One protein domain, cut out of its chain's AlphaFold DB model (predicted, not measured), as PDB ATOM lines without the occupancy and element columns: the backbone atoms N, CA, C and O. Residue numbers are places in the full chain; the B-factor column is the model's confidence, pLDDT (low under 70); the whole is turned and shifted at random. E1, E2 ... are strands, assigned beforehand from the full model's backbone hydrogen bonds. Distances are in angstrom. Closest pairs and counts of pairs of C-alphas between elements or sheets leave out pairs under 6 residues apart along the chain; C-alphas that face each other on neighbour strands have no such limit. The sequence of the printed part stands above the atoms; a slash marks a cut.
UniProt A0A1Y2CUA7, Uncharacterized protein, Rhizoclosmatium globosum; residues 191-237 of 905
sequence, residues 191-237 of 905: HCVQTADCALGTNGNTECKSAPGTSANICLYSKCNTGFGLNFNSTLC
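This is residues 191 to 237 of the 905 residues of an uncharacterized protein of Rhizoclosmatium globosum (UniProt A0A1Y2CUA7). This small, flat domain has little regular structure: one hairpin of two antiparallel strands, E1 and E2, runs through it, with the unnamed residues 191 to 203 along the E1 side and short E3 with residues 231 to 237 folded back on the E2 side. The printed part has 47 residues, 18 of them in three named strands, E1, E2, E3 in chain order; its class is all strand, with no named helix. It is compact, radius of gyration of the C-alphas 10.2 A, spanning 31 by 22 by 10 A.

E1, residues 204 to 210, and E2, residues 217 to 224, form an antiparallel hairpin at 148 degrees. N 205 and O 223, 2.8 A, and N 220 and O 207, 2.9 A, are within hydrogen-bond range. E3, residues 228 to 230, pairs with no named strand; the closest C-alphas of E2 and E3, Cys 224 and Leu 230, are 6.2 A apart. E1 and E3 are only just apart, closest 8.4 A.

E1 begins at C-alpha 204 (-45.770, 9.992, -13.482) and measures 18.0 A, E2 19.1 A, and E3 6.9 A, ending at C-alpha 230 (-52.034, 16.431, -11.705).

The C-alphas farthest apart, Ser 215 and Gly 227, are 31.1 A apart. The printed part has no cut; no link between strands is long. No printed residue is under pLDDT 70.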
ATOM      1  N   HIS A 191     -42.804  12.269   3.720       93.81
ATOM      2  CA  HIS A 191     -41.604  13.100   3.821       93.81
ATOM      3  C   HIS A 191     -40.347  12.468   3.220       93.81
ATOM      4  O   HIS A 191     -40.102  11.280   3.407       93.81
ATOM      5  N   CYS A 192     -39.529  13.296   2.577       95.94
ATOM      6  CA  CYS A 192     -38.284  12.928   1.899       95.94
ATOM      7  C   CYS A 192     -37.224  14.019   2.099       95.94
ATOM      8  O   CYS A 192     -37.560  15.157   2.434       95.94
ATOM      9  N   VAL A 193     -35.957  13.684   1.860       93.81
ATOM     10  CA  VAL A 193     -34.830  14.622   1.940       93.81
ATOM     11  C   VAL A 193     -34.459  15.110   0.536       93.81
ATOM     12  O   VAL A 193     -34.284  16.312   0.323       93.81
ATOM     13  N   GLN A 194     -34.426  14.198  -0.439       95.50
ATOM     14  CA  GLN A 194     -34.089  14.449  -1.841       95.50
ATOM     15  C   GLN A 194     -34.958  13.632  -2.815       95.50
ATOM     16  O   GLN A 194     -35.594  12.647  -2.459       95.50
ATOM     17  N   THR A 195     -34.995  14.027  -4.092       95.75
ATOM     18  CA  THR A 195     -35.856  13.382  -5.108       95.75
ATOM     19  C   THR A 195     -35.536  11.901  -5.343       95.75
ATOM     20  O   THR A 195     -36.441  11.142  -5.679       95.75
ATOM     21  N   ALA A 196     -34.288  11.473  -5.127       95.38
ATOM     22  CA  ALA A 196     -33.892  10.066  -5.237       95.38
ATOM     23  C   ALA A 196     -34.523   9.165  -4.155       95.38
ATOM     24  O   ALA A 196     -34.638   7.958  -4.364       95.38
ATOM     25  N   ASP A 197     -34.973   9.743  -3.039       95.94
ATOM     26  CA  ASP A 197     -35.660   9.019  -1.969       95.94
ATOM     27  C   ASP A 197     -37.058   8.580  -2.389       95.94
ATOM     28  O   ASP A 197     -37.595   7.615  -1.850       95.94
ATOM     29  N   CYS A 198     -37.685   9.300  -3.318       96.75
ATOM     30  CA  CYS A 198     -39.072   9.070  -3.675       96.75
ATOM     31  C   CYS A 198     -39.246   7.776  -4.467       96.75
ATOM     32  O   CYS A 198     -38.569   7.529  -5.464       96.75
ATOM     33  N   ALA A 199     -40.241   6.984  -4.067       94.94
ATOM     34  CA  ALA A 199     -40.727   5.873  -4.867       94.94
ATOM     35  C   ALA A 199     -41.095   6.372  -6.274       94.94
ATOM     36  O   ALA A 199     -41.722   7.428  -6.432       94.94
ATOM     37  N   LEU A 200     -40.721   5.605  -7.299       92.19
ATOM     38  CA  LEU A 200     -41.081   5.916  -8.680       92.19
ATOM     39  C   LEU A 200     -42.605   5.841  -8.836       92.19
ATOM     40  O   LEU A 200     -43.223   4.807  -8.570       92.19
ATOM     41  N   GLY A 201     -43.219   6.945  -9.262       88.75
ATOM     42  CA  GLY A 201     -44.656   7.003  -9.487       88.75
ATOM     43  C   GLY A 201     -45.069   6.155 -10.690       88.75
ATOM     44  O   GLY A 201     -44.555   6.322 -11.793       88.75
ATOM     45  N   THR A 202     -46.051   5.270 -10.512       91.31
ATOM     46  CA  THR A 202     -46.569   4.423 -11.605       91.31
ATOM     47  C   THR A 202     -47.204   5.239 -12.735       91.31
ATOM     48  O   THR A 202     -47.138   4.847 -13.899       91.31
ATOM     49  N   ASN A 203     -47.775   6.401 -12.401       92.38
ATOM     50  CA  ASN A 203     -48.509   7.264 -13.329       92.38
ATOM     51  C   ASN A 203     -47.793   8.597 -13.626       92.38
ATOM     52  O   ASN A 203     -48.415   9.503 -14.180       92.38
ATOM     53  N   GLY A 204     -46.513   8.748 -13.269       93.44
ATOM     54  CA  GLY A 204     -45.770   9.992 -13.482       93.44
ATOM     55  C   GLY A 204     -44.449  10.081 -12.721       93.44
ATOM     56  O   GLY A 204     -44.188   9.303 -11.807       93.44
ATOM     57  N   ASN A 205     -43.640  11.082 -13.063       95.88
ATOM     58  CA  ASN A 205     -42.394  11.372 -12.361       95.88
ATOM     59  C   ASN A 205     -42.686  11.938 -10.966       95.88
ATOM     60  O   ASN A 205     -43.541  12.815 -10.809       95.88
ATOM     61  N   THR A 206     -41.932  11.469  -9.976       96.31
ATOM     62  CA  THR A 206     -41.953  11.962  -8.599       96.31
ATOM     63  C   THR A 206     -40.793  12.925  -8.336       96.31
ATOM     64  O   THR A 206     -39.767  12.898  -9.015       96.31
ATOM     65  N   GLU A 207     -40.987  13.835  -7.387       96.88
ATOM     66  CA  GLU A 207     -40.029  14.854  -6.965       96.88
ATOM     67  C   GLU A 207     -40.210  15.131  -5.472       96.88
ATOM     68  O   GLU A 207     -41.339  15.182  -4.976       96.88
ATOM     69  N   CYS A 208     -39.099  15.322  -4.765       96.81
ATOM     70  CA  CYS A 208     -39.106  15.723  -3.368       96.81
ATOM     71  C   CYS A 208     -39.150  17.252  -3.280       96.81
ATOM     72  O   CYS A 208     -38.150  17.922  -3.536       96.81
ATOM     73  N   LYS A 209     -40.315  17.816  -2.946       94.88
ATOM     74  CA  LYS A 209     -40.521  19.272  -2.865       94.88
ATOM     75  C   LYS A 209     -41.382  19.645  -1.666       94.88
ATOM     76  O   LYS A 209     -42.154  18.823  -1.175       94.88
ATOM     77  N   SER A 210     -41.253  20.878  -1.186       91.06
ATOM     78  CA  SER A 210     -42.004  21.359  -0.022       91.06
ATOM     79  C   SER A 210     -43.512  21.277  -0.278       91.06
ATOM     80  O   SER A 210     -43.985  21.721  -1.329       91.06
ATOM     81  N   ALA A 211     -44.273  20.688   0.653       83.81
ATOM     82  CA  ALA A 211     -45.725  20.588   0.493       83.81
ATOM     83  C   ALA A 211     -46.349  21.995   0.416       83.81
ATOM     84  O   ALA A 211     -45.896  22.880   1.151       83.81
ATOM     85  N   PRO A 212     -47.407  22.225  -0.386       77.81
ATOM     86  CA  PRO A 212     -48.115  23.503  -0.391       77.81
ATOM     87  C   PRO A 212     -48.530  23.921   1.030       77.81
ATOM     88  O   PRO A 212     -49.334  23.248   1.670       77.81
ATOM     89  N   GLY A 213     -47.957  25.020   1.530       81.25
ATOM     90  CA  GLY A 213     -48.215  25.534   2.882       81.25
ATOM     91  C   GLY A 213     -47.329  24.978   4.009       81.25
ATOM     92  O   GLY A 213     -47.572  25.321   5.162       81.25
ATOM     93  N   THR A 214     -46.298  24.172   3.725       79.81
ATOM     94  CA  THR A 214     -45.351  23.681   4.750       79.81
ATOM     95  C   THR A 214     -43.891  23.868   4.327       79.81
ATOM     96  O   THR A 214     -43.582  23.919   3.138       79.81
ATOM     97  N   SER A 215     -42.975  23.912   5.296       81.44
ATOM     98  CA  SER A 215     -41.523  23.867   5.056       81.44
ATOM     99  C   SER A 215     -40.965  22.446   4.890       81.44
ATOM    100  O   SER A 215     -39.771  22.289   4.645       81.44
ATOM    101  N   ALA A 216     -41.796  21.409   5.042       86.94
ATOM    102  CA  ALA A 216     -41.367  20.021   4.960       86.94
ATOM    103  C   ALA A 216     -41.445  19.515   3.515       86.94
ATOM    104  O   ALA A 216     -42.484  19.625   2.856       86.94
ATOM    105  N   ASN A 217     -40.353  18.927   3.029       92.62
ATOM    106  CA  ASN A 217     -40.339  18.270   1.729       92.62
ATOM    107  C   ASN A 217     -41.101  16.943   1.798       92.62
ATOM    108  O   ASN A 217     -40.963  16.180   2.757       92.62
ATOM    109  N   ILE A 218     -41.923  16.691   0.780       95.06
ATOM    110  CA  ILE A 218     -42.680  15.454   0.596       95.06
ATOM    111  C   ILE A 218     -42.582  14.983  -0.857       95.06
ATOM    112  O   ILE A 218     -42.410  15.782  -1.782       95.06
ATOM    113  N   CYS A 219     -42.710  13.676  -1.061       97.12
ATOM    114  CA  CYS A 219     -42.733  13.086  -2.392       97.12
ATOM    115  C   CYS A 219     -44.052  13.408  -3.085       97.12
ATOM    116  O   CYS A 219     -45.117  12.968  -2.655       97.12
ATOM    117  N   LEU A 220     -43.985  14.155  -4.180       96.31
ATOM    118  CA  LEU A 220     -45.134  14.562  -4.985       96.31
ATOM    119  C   LEU A 220     -44.888  14.224  -6.450       96.31
ATOM    120  O   LEU A 220     -43.747  14.121  -6.890       96.31
ATOM    121  N   TYR A 221     -45.953  14.106  -7.235       96.81
ATOM    122  CA  TYR A 221     -45.811  14.086  -8.683       96.81
ATOM    123  C   TYR A 221     -45.327  15.465  -9.172       96.81
ATOM    124  O   TYR A 221     -45.903  16.510  -8.853       96.81
ATOM    125  N   SER A 222     -44.252  15.479  -9.959       95.31
ATOM    126  CA  SER A 222     -43.794  16.665 -10.696       95.31
ATOM    127  C   SER A 222     -44.451  16.749 -12.070       95.31
ATOM    128  O   SER A 222     -44.758  17.839 -12.549       95.31
ATOM    129  N   LYS A 223     -44.725  15.594 -12.687       94.94
ATOM    130  CA  LYS A 223     -45.421  15.485 -13.971       94.94
ATOM    131  C   LYS A 223     -46.104  14.128 -14.106       94.94
ATOM    132  O   LYS A 223     -45.477  13.103 -13.863       94.94
ATOM    133  N   CYS A 224     -47.351  14.119 -14.564       95.62
ATOM    134  CA  CYS A 224     -48.065  12.888 -14.894       95.62
ATOM    135  C   CYS A 224     -47.719  12.360 -16.295       95.62
ATOM    136  O   CYS A 224     -47.375  13.125 -17.202       95.62
ATOM    137  N   ASN A 225     -47.844  11.046 -16.469       95.12
ATOM    138  CA  ASN A 225     -47.737  10.368 -17.756       95.12
ATOM    139  C   ASN A 225     -48.891  10.777 -18.689       95.12
ATOM    140  O   ASN A 225     -49.960  11.205 -18.246       95.12
ATOM    141  N   THR A 226     -48.679  10.641 -19.999       92.56
ATOM    142  CA  THR A 226     -49.661  11.008 -21.031       92.56
ATOM    143  C   THR A 226     -51.015  10.336 -20.776       92.56
ATOM    144  O   THR A 226     -51.078   9.122 -20.604       92.56
ATOM    145  N   GLY A 227     -52.095  11.123 -20.760       89.88
ATOM    146  CA  GLY A 227     -53.450  10.664 -20.417       89.88
ATOM    147  C   GLY A 227     -53.893  10.983 -18.983       89.88
ATOM    148  O   GLY A 227     -55.074  10.835 -18.671       89.88
ATOM    149  N   PHE A 228     -52.994  11.483 -18.130       93.19
ATOM    150  CA  PHE A 228     -53.294  11.869 -16.750       93.19
ATOM    151  C   PHE A 228     -52.956  13.345 -16.476       93.19
ATOM    152  O   PHE A 228     -51.986  13.887 -17.006       93.19
ATOM    153  N   GLY A 229     -53.748  13.992 -15.620       92.19
ATOM    154  CA  GLY A 229     -53.502  15.324 -15.068       92.19
ATOM    155  C   GLY A 229     -53.125  15.266 -13.586       92.19
ATOM    156  O   GLY A 229     -53.549  14.367 -12.861       92.19
ATOM    157  N   LEU A 230     -52.334  16.239 -13.127       91.81
ATOM    158  CA  LEU A 230     -52.034  16.431 -11.705       91.81
ATOM    159  C   LEU A 230     -53.296  16.889 -10.961       91.81
ATOM    160  O   LEU A 230     -53.972  17.818 -11.405       91.81
ATOM    161  N   ASN A 231     -53.591  16.289  -9.806       88.75
ATOM    162  CA  ASN A 231     -54.550  16.869  -8.865       88.75
ATOM    163  C   ASN A 231     -53.974  18.142  -8.206       88.75
ATOM    164  O   ASN A 231     -52.765  18.376  -8.223       88.75
ATOM    165  N   PHE A 232     -54.835  18.955  -7.583       87.62
ATOM    166  CA  PHE A 232     -54.446  20.240  -6.973       87.62
ATOM    167  C   PHE A 232     -53.282  20.118  -5.964       87.62
ATOM    168  O   PHE A 232     -52.397  20.967  -5.935       87.62
ATOM    169  N   ASN A 233     -53.227  19.017  -5.207       87.81
ATOM    170  CA  ASN A 233     -52.185  18.774  -4.202       87.81
ATOM    171  C   ASN A 233     -50.913  18.108  -4.768       87.81
ATOM    172  O   ASN A 233     -49.993  17.826  -4.007       87.81
ATOM    173  N   SER A 234     -50.843  17.817  -6.074       93.75
ATOM    174  CA  SER A 234     -49.773  17.026  -6.719       93.75
ATOM    175  C   SER A 234     -49.539  15.619  -6.128       93.75
ATOM    176  O   SER A 234     -48.506  15.002  -6.379       93.75
ATOM    177  N   THR A 235     -50.479  15.082  -5.345       92.81
ATOM    178  CA  THR A 235     -50.397  13.748  -4.723       92.81
ATOM    179  C   THR A 235     -50.936  12.630  -5.611       92.81
ATOM    180  O   THR A 235     -50.656  11.460  -5.358       92.81
ATOM    181  N   LEU A 236     -51.701  12.960  -6.655       92.38
ATOM    182  CA  LEU A 236     -52.317  11.978  -7.544       92.38
ATOM    183  C   LEU A 236     -52.296  12.440  -9.003       92.38
ATOM    184  O   LEU A 236     -52.594  13.595  -9.307       92.38
ATOM    185  N   CYS A 237     -52.029  11.493  -9.897       93.25
ATOM    186  CA  CYS A 237     -52.291  11.617 -11.324       93.25
ATOM    187  C   CYS A 237     -53.671  11.021 -11.628       93.25
ATOM    188  O   CYS A 237     -53.843   9.802 -11.583       93.25
TER     189      CYS A 237